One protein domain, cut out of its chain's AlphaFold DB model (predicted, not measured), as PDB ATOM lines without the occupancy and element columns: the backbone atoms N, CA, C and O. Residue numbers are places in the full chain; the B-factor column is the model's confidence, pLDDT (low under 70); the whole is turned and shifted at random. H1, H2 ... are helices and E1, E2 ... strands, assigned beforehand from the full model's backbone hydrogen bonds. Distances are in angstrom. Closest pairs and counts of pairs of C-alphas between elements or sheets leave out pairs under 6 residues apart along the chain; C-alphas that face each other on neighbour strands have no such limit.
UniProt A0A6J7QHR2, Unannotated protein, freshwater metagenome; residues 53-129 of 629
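What this domain is: This is residues 53 to 129 of the 629 residues of the protein "Unannotated protein" of freshwater metagenome (UniProt A0A6J7QHR2). A long two-stranded hairpin, E1 and E2, bends into an open U, and E3 and E4 fold back from one end of it. The small hairpin E5 and E6 sits inside the curve, with E6 packing on E1, and the short helix H1 stands at the mouth of the U. The printed part has 77 residues, with six named strands and then one named helix along the chain: E1, E2, E3, E4, E5, E6, H1. The class is mostly strand; one antiparallel sheet has the order E1, E2, E3, E4, and E5 and E6 make a second antiparallel sheet. The whole is compact and rounded, with a radius of gyration of the C-alphas of 12.4 A and spans of 34 by 27 by 23 A.

How they stand to each other: E1, residues 53 to 68, bends by 96 degrees at residue 65, and E2, residues 75 to 90, bends by 131 degrees at residue 78. They form an antiparallel hairpin at 162 degrees, with N 60 and O 83 at 2.8 A and N 54 and O 89 at 3.0 A. E3, residues 93 to 97, is a hairpin with E2, N 88 and O 95 being 2.9 A apart. E4, residues 103 to 105, is a hairpin with E3, with N 104 and O 96 at 2.8 A. The pairing is staggered: E3 pairs with E2 over residues 93 to 95 and with E4 over residues 95 to 97. These four strands are a meander, each the antiparallel neighbour of the one before, and their sheet is strongly twisted. E4 runs on into E5, residues 108 to 111, at 77 degrees. E5 forms a hairpin with E6, residues 116 to 119, with N 109 and O 118 at 2.9 A. E6 and E1 have 14 pairs of C-alphas within 8 A, the closest being those of Leu 117 and Gln 60, 4.5 A apart. E1 and E5 are near each other, while E2 and E5 are apart. H1, residues 121 to 129, is on the four-stranded sheet at the sheet's level, with a height over the sheet of 2.4 A; its closest C-alpha to E2 is that of His 121, 6.0 A from that of Thr 75. In H1 every O i to N i+4 pair is within hydrogen-bond range.

Where its parts are: E1 begins at C-alpha 53, (199.184, 222.826, 176.911), and is 29.8 A long. E2 is 21.8 A long, E3 13.5 A, E4 6.9 A, E5 9.3 A and E6 10.1 A. H1 is 12.2 A long and ends at C-alpha 129, (203.439, 230.110, 200.168).

The domain as a whole: The two C-alphas farthest apart are those of Thr 71 and Lys 100, 36.3 A. The printed part has no cut and no long link. The mean pLDDT of the printed part is 88.2, and residue 129 is under 70.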
ATOM      1  N   THR A  53     197.810 223.011 176.441       82.06
ATOM      2  CA  THR A  53     199.184 222.826 176.911       82.06
ATOM      3  C   THR A  53     200.156 222.935 175.743       82.06
ATOM      4  O   THR A  53     200.116 222.126 174.821       82.06
ATOM      5  N   VAL A  54     201.045 223.929 175.785       88.56
ATOM      6  CA  VAL A  54     201.986 224.225 174.691       88.56
ATOM      7  C   VAL A  54     203.414 224.261 175.221       88.56
ATOM      8  O   VAL A  54     203.746 225.091 176.068       88.56
ATOM      9  N   VAL A  55     204.280 223.392 174.698       91.00
ATOM     10  CA  VAL A  55     205.729 223.445 174.947       91.00
ATOM     11  C   VAL A  55     206.390 224.259 173.838       91.00
ATOM     12  O   VAL A  55     206.220 223.943 172.665       91.00
ATOM     13  N   LYS A  56     207.137 225.313 174.189       90.38
ATOM     14  CA  LYS A  56     207.873 226.129 173.206       90.38
ATOM     15  C   LYS A  56     209.089 226.839 173.798       90.38
ATOM     16  O   LYS A  56     209.134 227.146 174.989       90.38
ATOM     17  N   THR A  57     210.054 227.150 172.938       93.25
ATOM     18  CA  THR A  57     211.234 227.951 173.285       93.25
ATOM     19  C   THR A  57     210.907 229.441 173.211       93.25
ATOM     20  O   THR A  57     210.412 229.926 172.195       93.25
ATOM     21  N   VAL A  58     211.181 230.186 174.281       93.06
ATOM     22  CA  VAL A  58     210.866 231.619 174.410       93.06
ATOM     23  C   VAL A  58     212.048 232.415 174.952       93.06
ATOM     24  O   VAL A  58     212.962 231.857 175.557       93.06
ATOM     25  N   ARG A  59     212.013 233.742 174.778       95.25
ATOM     26  CA  ARG A  59     212.879 234.661 175.530       95.25
ATOM     27  C   ARG A  59     212.370 234.804 176.969       95.25
ATOM     28  O   ARG A  59     211.166 234.956 177.180       95.25
ATOM     29  N   GLN A  60     213.284 234.785 177.932       95.12
ATOM     30  CA  GLN A  60     213.053 235.057 179.353       95.12
ATOM     31  C   GLN A  60     214.032 236.126 179.822       95.12
ATOM     32  O   GLN A  60     215.240 235.930 179.695       95.12
ATOM     33  N   ASP A  61     213.519 237.205 180.405       92.81
ATOM     34  CA  ASP A  61     214.337 238.214 181.078       92.81
ATOM     35  C   ASP A  61     214.599 237.762 182.516       92.81
ATOM     36  O   ASP A  61     213.753 237.931 183.392       92.81
ATOM     37  N   VAL A  62     215.759 237.143 182.750       89.31
ATOM     38  CA  VAL A  62     216.181 236.725 184.093       89.31
ATOM     39  C   VAL A  62     216.479 237.981 184.897       89.31
ATOM     40  O   VAL A  62     217.368 238.752 184.531       89.31
ATOM     41  N   VAL A  63     215.707 238.206 185.958       90.31
ATOM     42  CA  VAL A  63     215.845 239.381 186.823       90.31
ATOM     43  C   VAL A  63     217.228 239.418 187.482       90.31
ATOM     44  O   VAL A  63     217.747 238.392 187.912       90.31
ATOM     45  N   LEU A  64     217.821 240.611 187.533       84.06
ATOM     46  CA  LEU A  64     219.029 240.924 188.303       84.06
ATOM     47  C   LEU A  64     218.700 241.936 189.406       84.06
ATOM     48  O   LEU A  64     219.150 241.777 190.532       84.06
ATOM     49  N   THR A  65     217.863 242.935 189.105       78.06
ATOM     50  CA  THR A  65     217.237 243.819 190.100       78.06
ATOM     51  C   THR A  65     215.802 244.161 189.691       78.06
ATOM     52  O   THR A  65     215.449 244.162 188.505       78.06
ATOM     53  N   TYR A  66     214.951 244.430 190.680       91.06
ATOM     54  CA  TYR A  66     213.561 244.847 190.499       91.06
ATOM     55  C   TYR A  66     213.127 245.777 191.638       91.06
ATOM     56  O   TYR A  66     213.786 245.864 192.671       91.06
ATOM     57  N   ARG A  67     212.004 246.466 191.444       88.50
ATOM     58  CA  ARG A  67     211.208 247.102 192.499       88.50
ATOM     59  C   ARG A  67     209.854 246.400 192.564       88.50
ATOM     60  O   ARG A  67     209.302 246.036 191.524       88.50
ATOM     61  N   TYR A  68     209.316 246.220 193.763       91.19
ATOM     62  CA  TYR A  68     207.993 245.645 193.994       91.19
ATOM     63  C   TYR A  68     207.145 246.621 194.808       91.19
ATOM     64  O   TYR A  68     207.651 247.273 195.717       91.19
ATOM     65  N   ASN A  69     205.863 246.738 194.470       89.75
ATOM     66  CA  ASN A  69     204.888 247.505 195.239       89.75
ATOM     67  C   ASN A  69     203.875 246.521 195.835       89.75
ATOM     68  O   ASN A  69     203.128 245.889 195.089       89.75
ATOM     69  N   ALA A  70     203.853 246.377 197.162       73.25
ATOM     70  CA  ALA A  70     202.986 245.412 197.840       73.25
ATOM     71  C   ALA A  70     201.488 245.730 197.671       73.25
ATOM     72  O   ALA A  70     200.688 244.819 197.454       73.25
ATOM     73  N   THR A  71     201.125 247.016 197.695       79.69
ATOM     74  CA  THR A  71     199.746 247.513 197.585       79.69
ATOM     75  C   THR A  71     199.132 247.211 196.218       79.69
ATOM     76  O   THR A  71     198.032 246.671 196.133       79.69
ATOM     77  N   THR A  72     199.849 247.518 195.132       87.12
ATOM     78  CA  THR A  72     199.384 247.276 193.751       87.12
ATOM     79  C   THR A  72     199.787 245.905 193.211       87.12
ATOM     80  O   THR A  72     199.337 245.514 192.134       87.12
ATOM     81  N   ARG A  73     200.639 245.173 193.942       88.06
ATOM     82  CA  ARG A  73     201.263 243.887 193.570       88.06
ATOM     83  C   ARG A  73     202.105 243.953 192.287       88.06
ATOM     84  O   ARG A  73     202.468 242.924 191.720       88.06
ATOM     85  N   ALA A  74     202.441 245.157 191.826       86.31
ATOM     86  CA  ALA A  74     203.188 245.372 190.593       86.31
ATOM     87  C   ALA A  74     204.689 245.095 190.782       86.31
ATOM     88  O   ALA A  74     205.317 245.588 191.721       86.31
ATOM     89  N   THR A  75     205.278 244.352 189.840       89.12
ATOM     90  CA  THR A  75     206.727 244.097 189.768       89.12
ATOM     91  C   THR A  75     207.334 244.882 188.605       89.12
ATOM     92  O   THR A  75     206.958 244.680 187.449       89.12
ATOM     93  N   VAL A  76     208.299 245.756 188.891       88.75
ATOM     94  CA  VAL A  76     209.053 246.525 187.890       88.75
ATOM     95  C   VAL A  76     210.491 246.019 187.872       88.75
ATOM     96  O   VAL A  76     211.298 246.379 188.724       88.75
ATOM     97  N   VAL A  77     210.824 245.170 186.901       84.12
ATOM     98  CA  VAL A  77     212.206 244.722 186.661       84.12
ATOM     99  C   VAL A  77     213.049 245.916 186.203       84.12
ATOM    100  O   VAL A  77     212.723 246.541 185.196       84.12
ATOM    101  N   THR A  78     214.119 246.227 186.938       84.38
ATOM    102  CA  THR A  78     215.003 247.382 186.690       84.38
ATOM    103  C   THR A  78     216.327 246.988 186.034       84.38
ATOM    104  O   THR A  78     216.897 247.791 185.300       84.38
ATOM    105  N   LYS A  79     216.794 245.743 186.209       87.31
ATOM    106  CA  LYS A  79     217.931 245.161 185.471       87.31
ATOM    107  C   LYS A  79     217.691 243.670 185.238       87.31
ATOM    108  O   LYS A  79     217.176 242.978 186.115       87.31
ATOM    109  N   CYS A  80     218.063 243.155 184.067       91.25
ATOM    110  CA  CYS A  80     217.882 241.744 183.711       91.25
ATOM    111  C   CYS A  80     218.900 241.264 182.665       91.25
ATOM    112  O   CYS A  80     219.523 242.073 181.980       91.25
ATOM    113  N   ARG A  81     219.026 239.941 182.514       93.06
ATOM    114  CA  ARG A  81     219.712 239.276 181.396       93.06
ATOM    115  C   ARG A  81     218.710 238.422 180.624       93.06
ATOM    116  O   ARG A  81     218.169 237.457 181.164       93.06
ATOM    117  N   THR A  82     218.482 238.726 179.348       91.88
ATOM    118  CA  THR A  82     217.641 237.882 178.489       91.88
ATOM    119  C   THR A  82     218.358 236.579 178.118       91.88
ATOM    120  O   THR A  82     219.504 236.595 177.668       91.88
ATOM    121  N   ARG A  83     217.667 235.441 178.235       92.56
ATOM    122  CA  ARG A  83     218.086 234.131 177.697       92.56
ATOM    123  C   ARG A  83     216.961 233.469 176.900       92.56
ATOM    124  O   ARG A  83     215.817 233.917 176.961       92.56
ATOM    125  N   ARG A  84     217.262 232.391 176.169       94.88
ATOM    126  CA  ARG A  84     216.243 231.478 175.616       94.88
ATOM    127  C   ARG A  84     216.010 230.315 176.588       94.88
ATOM    128  O   ARG A  84     216.972 229.810 177.159       94.88
ATOM    129  N   VAL A  85     214.757 229.898 176.770       93.12
ATOM    130  CA  VAL A  85     214.360 228.730 177.583       93.12
ATOM    131  C   VAL A  85     213.182 227.997 176.950       93.12
ATOM    132  O   VAL A  85     212.276 228.632 176.413       93.12
ATOM    133  N   THR A  86     213.168 226.670 177.054       94.69
ATOM    134  CA  THR A  86     212.012 225.837 176.698       94.69
ATOM    135  C   THR A  86     211.067 225.753 177.891       94.69
ATOM    136  O   THR A  86     211.454 225.262 178.951       94.69
ATOM    137  N   VAL A  87     209.832 226.225 177.728       93.88
ATOM    138  CA  VAL A  87     208.805 226.215 178.781       93.88
ATOM    139  C   VAL A  87     207.565 225.452 178.340       93.88
ATOM    140  O   VAL A  87     207.227 225.441 177.156       93.88
ATOM    141  N   ARG A  88     206.860 224.867 179.309       94.75
ATOM    142  CA  ARG A  88     205.492 224.368 179.147       94.75
ATOM    143  C   ARG A  88     204.530 225.443 179.650       94.75
ATOM    144  O   ARG A  88     204.602 225.843 180.810       94.75
ATOM    145  N   LEU A  89     203.664 225.933 178.771       88.50
ATOM    146  CA  LEU A  89     202.551 226.814 179.119       88.50
ATOM    147  C   LEU A  89     201.308 225.961 179.374       88.50
ATOM    148  O   LEU A  89     201.015 225.073 178.577       88.50
ATOM    149  N   VAL A  90     200.599 226.238 180.469       88.06
ATOM    150  CA  VAL A  90     199.332 225.591 180.841       88.06
ATOM    151  C   VAL A  90     198.372 226.696 181.283       88.06
ATOM    152  O   VAL A  90     198.466 227.205 182.402       88.06
ATOM    153  N   GLY A  91     197.508 227.152 180.371       85.31
ATOM    154  CA  GLY A  91     196.725 228.374 180.576       85.31
ATOM    155  C   GLY A  91     197.636 229.586 180.830       85.31
ATOM    156  O   GLY A  91     198.503 229.903 180.016       85.31
ATOM    157  N   THR A  92     197.472 230.251 181.976       80.88
ATOM    158  CA  THR A  92     198.342 231.363 182.414       80.88
ATOM    159  C   THR A  92     199.608 230.913 183.154       80.88
ATOM    160  O   THR A  92     200.484 231.739 183.416       80.88
ATOM    161  N   ALA A  93     199.739 229.629 183.505       87.94
ATOM    162  CA  ALA A  93     200.898 229.118 184.227       87.94
ATOM    163  C   ALA A  93     202.073 228.824 183.283       87.94
ATOM    164  O   ALA A  93     201.927 228.150 182.263       87.94
ATOM    165  N   VAL A  94     203.262 229.285 183.673       92.62
ATOM    166  CA  VAL A  94     204.531 229.000 182.994       92.62
ATOM    167  C   VAL A  94     205.303 227.971 183.813       92.62
ATOM    168  O   VAL A  94     205.443 228.125 185.029       92.62
ATOM    169  N   GLN A  95     205.808 226.925 183.160       94.31
ATOM    170  CA  GLN A  95     206.562 225.847 183.797       94.31
ATOM    171  C   GLN A  95     207.906 225.592 183.103       94.31
ATOM    172  O   GLN A  95     208.010 225.674 181.877       94.31
ATOM    173  N   LEU A  96     208.923 225.237 183.888       92.62
ATOM    174  CA  LEU A  96     210.268 224.845 183.446       92.62
ATOM    175  C   LEU A  96     210.583 223.447 184.003       92.62
ATOM    176  O   LEU A  96     210.045 223.077 185.042       92.62
ATOM    177  N   LYS A  97     211.450 222.665 183.352       91.19
ATOM    178  CA  LYS A  97     211.986 221.447 183.976       91.19
ATOM    179  C   LYS A  97     212.974 221.801 185.095       91.19
ATOM    180  O   LYS A  97     213.836 222.656 184.899       91.19
ATOM    181  N   ASN A  98     212.857 221.132 186.239       82.81
ATOM    182  CA  ASN A  98     213.862 221.146 187.304       82.81
ATOM    183  C   ASN A  98     215.004 220.144 187.012       82.81
ATOM    184  O   ASN A  98     214.971 219.432 186.008       82.81
ATOM    185  N   ALA A  99     215.997 220.057 187.905       73.38
ATOM    186  CA  ALA A  99     217.137 219.138 187.767       73.38
ATOM    187  C   ALA A  99     216.742 217.644 187.697       73.38
ATOM    188  O   ALA A  99     217.460 216.851 187.103       73.38
ATOM    189  N   LYS A 100     215.572 217.266 188.236       81.44
ATOM    190  CA  LYS A 100     214.999 215.908 188.151       81.44
ATOM    191  C   LYS A 100     214.103 215.718 186.909       81.44
ATOM    192  O   LYS A 100     213.332 214.768 186.834       81.44
ATOM    193  N   GLY A 101     214.148 216.642 185.944       85.94
ATOM    194  CA  GLY A 101     213.388 216.591 184.689       85.94
ATOM    195  C   GLY A 101     211.890 216.917 184.797       85.94
ATOM    196  O   GLY A 101     211.201 216.914 183.773       85.94
ATOM    197  N   VAL A 102     211.386 217.224 185.997       88.25
ATOM    198  CA  VAL A 102     209.962 217.460 186.289       88.25
ATOM    199  C   VAL A 102     209.583 218.909 185.985       88.25
ATOM    200  O   VAL A 102     210.289 219.835 186.377       88.25
ATOM    201  N   TRP A 103     208.451 219.117 185.306       88.88
ATOM    202  CA  TRP A 103     207.907 220.447 185.008       88.88
ATOM    203  C   TRP A 103     207.340 221.125 186.267       88.88
ATOM    204  O   TRP A 103     206.243 220.786 186.709       88.88
ATOM    205  N   THR A 104     208.042 222.121 186.808       89.69
ATOM    206  CA  THR A 104     207.613 222.930 187.961       89.69
ATOM    207  C   THR A 104     207.149 224.322 187.524       89.69
ATOM    208  O   THR A 104     207.637 224.870 186.535       89.69
ATOM    209  N   ARG A 105     206.180 224.914 188.239       93.88
ATOM    210  CA  ARG A 105     205.683 226.275 187.954       93.88
ATOM    211  C   ARG A 105     206.694 227.319 188.421       93.88
ATOM    212  O   ARG A 105     207.168 227.252 189.549       93.88
ATOM    213  N   ILE A 106     207.005 228.282 187.555       93.00
ATOM    214  CA  ILE A 106     208.017 229.320 187.802       93.00
ATOM    215  C   ILE A 106     207.378 230.708 188.004       93.00
ATOM    216  O   ILE A 106     206.282 230.948 187.489       93.00
ATOM    217  N   PRO A 107     208.045 231.644 188.712       95.44
ATOM    218  CA  PRO A 107     207.542 232.996 188.993       95.44
ATOM    219  C   PRO A 107     207.684 233.944 187.790       95.44
ATOM    220  O   PRO A 107     208.311 234.998 187.864       95.44
ATOM    221  N   TYR A 108     207.167 233.525 186.636       95.00
ATOM    222  CA  TYR A 108     207.277 234.250 185.375       95.00
ATOM    223  C   TYR A 108     205.935 234.260 184.647       95.00
ATOM    224  O   TYR A 108     205.229 233.252 184.614       95.00
ATOM    225  N   VAL A 109     205.621 235.388 184.017       92.12
ATOM    226  CA  VAL A 109     204.393 235.610 183.241       92.12
ATOM    227  C   VAL A 109     204.723 236.031 181.809       92.12
ATOM    228  O   VAL A 109     205.772 236.622 181.541       92.12
ATOM    229  N   TRP A 110     203.837 235.721 180.858       90.50
ATOM    230  CA  TRP A 110     204.018 236.109 179.457       90.50
ATOM    231  C   TRP A 110     203.601 237.565 179.218       90.50
ATOM    232  O   TRP A 110     202.415 237.898 179.211       90.50
ATOM    233  N   SER A 111     204.572 238.437 178.953       87.12
ATOM    234  CA  SER A 111     204.301 239.819 178.564       87.12
ATOM    235  C   SER A 111     203.981 239.896 177.070       87.12
ATOM    236  O   SER A 111     204.880 239.795 176.233       87.12
ATOM    237  N   ARG A 112     202.705 240.134 176.725       84.50
ATOM    238  CA  ARG A 112     202.276 240.380 175.332       84.50
ATOM    239  C   ARG A 112     202.991 241.591 174.715       84.50
ATOM    240  O   ARG A 112     203.405 241.516 173.565       84.50
ATOM    241  N   ALA A 113     203.204 242.660 175.486       83.88
ATOM    242  CA  ALA A 113     203.896 243.865 175.019       83.88
ATOM    243  C   ALA A 113     205.391 243.631 174.724       83.88
ATOM    244  O   ALA A 113     205.923 244.180 173.767       83.88
ATOM    245  N   ARG A 114     206.080 242.799 175.522       83.50
ATOM    246  CA  ARG A 114     207.529 242.541 175.370       83.50
ATOM    247  C   ARG A 114     207.866 241.242 174.614       83.50
ATOM    248  O   ARG A 114     209.052 240.961 174.420       83.50
ATOM    249  N   GLN A 115     206.853 240.457 174.224       88.56
ATOM    250  CA  GLN A 115     206.942 239.151 173.541       88.56
ATOM    251  C   GLN A 115     207.961 238.190 174.188       88.56
ATOM    252  O   GLN A 115     208.825 237.602 173.526       88.56
ATOM    253  N   ARG A 116     207.896 238.091 175.521       91.31
ATOM    254  CA  ARG A 116     208.843 237.350 176.371       91.31
ATOM    255  C   ARG A 116     208.251 237.042 177.748       91.31
ATOM    256  O   ARG A 116     207.261 237.649 178.159       91.31
ATOM    257  N   LEU A 117     208.909 236.150 178.482       93.94
ATOM    258  CA  LEU A 117     208.670 235.940 179.908       93.94
ATOM    259  C   LEU A 117     209.337 237.037 180.746       93.94
ATOM    260  O   LEU A 117     210.514 237.336 180.547       93.94
ATOM    261  N   VAL A 118     208.588 237.579 181.705       91.50
ATOM    262  CA  VAL A 118     209.033 238.586 182.684       91.50
ATOM    263  C   VAL A 118     208.781 238.041 184.093       91.50
ATOM    264  O   VAL A 118     207.795 237.331 184.298       91.50
ATOM    265  N   TYR A 119     209.682 238.328 185.035       93.50
ATOM    266  CA  TYR A 119     209.553 237.930 186.441       93.50
ATOM    267  C   TYR A 119     208.383 238.651 187.130       93.50
ATOM    268  O   TYR A 119     208.165 239.841 186.901       93.50
ATOM    269  N   ASP A 120     207.666 237.928 187.990       92.56
ATOM    270  CA  ASP A 120     206.572 238.447 188.813       92.56
ATOM    271  C   ASP A 120     206.798 238.040 190.278       92.56
ATOM    272  O   ASP A 120     206.812 236.852 190.621       92.56
ATOM    273  N   HIS A 121     207.009 239.034 191.142       87.44
ATOM    274  CA  HIS A 121     207.330 238.824 192.549       87.44
ATOM    275  C   HIS A 121     206.103 238.429 193.385       87.44
ATOM    276  O   HIS A 121     206.217 237.610 194.295       87.44
ATOM    277  N   TYR A 122     204.905 238.914 193.052       88.62
ATOM    278  CA  TYR A 122     203.685 238.481 193.740       88.62
ATOM    279  C   TYR A 122     203.384 237.002 193.443       88.62
ATOM    280  O   TYR A 122     203.023 236.239 194.343       88.62
ATOM    281  N   LEU A 123     203.618 236.559 192.202       87.88
ATOM    282  CA  LEU A 123     203.583 235.144 191.839       87.88
ATOM    283  C   LEU A 123     204.696 234.346 192.538       87.88
ATOM    284  O   LEU A 123     204.444 233.215 192.945       87.88
ATOM    285  N   HIS A 124     205.894 234.909 192.721       87.38
ATOM    286  CA  HIS A 124     206.970 234.276 193.494       87.38
ATOM    287  C   HIS A 124     206.545 233.991 194.940       87.38
ATOM    288  O   HIS A 124     206.559 232.831 195.352       87.38
ATOM    289  N   LEU A 125     206.057 235.006 195.658       79.06
ATOM    290  CA  LEU A 125     205.538 234.859 197.022       79.06
ATOM    291  C   LEU A 125     204.388 233.839 197.087       79.06
ATOM    292  O   LEU A 125     204.370 232.977 197.962       79.06
ATOM    293  N   ARG A 126     203.459 233.868 196.119       85.62
ATOM    294  CA  ARG A 126     202.365 232.882 196.019       85.62
ATOM    295  C   ARG A 126     202.853 231.450 195.799       85.62
ATOM    296  O   ARG A 126     202.240 230.533 196.339       85.62
ATOM    297  N   LEU A 127     203.919 231.243 195.024       81.06
ATOM    298  CA  LEU A 127     204.497 229.916 194.791       81.06
ATOM    299  C   LEU A 127     205.263 229.396 196.012       81.06
ATOM    300  O   LEU A 127     205.166 228.209 196.301       81.06
ATOM    301  N   MET A 128     205.961 230.261 196.756       75.00
ATOM    302  CA  MET A 128     206.616 229.863 198.009       75.00
ATOM    303  C   MET A 128     205.598 229.572 199.119       75.00
ATOM    304  O   MET A 128     205.723 228.568 199.814       75.00
ATOM    305  N   ALA A 129     204.534 230.375 199.235       66.31
ATOM    306  CA  ALA A 129     203.439 230.110 200.168       66.31
ATOM    307  C   ALA A 129     202.718 228.783 199.862       66.31
ATOM    308  O   ALA A 129     202.421 228.027 200.780       66.31
TER     309      ALA A 129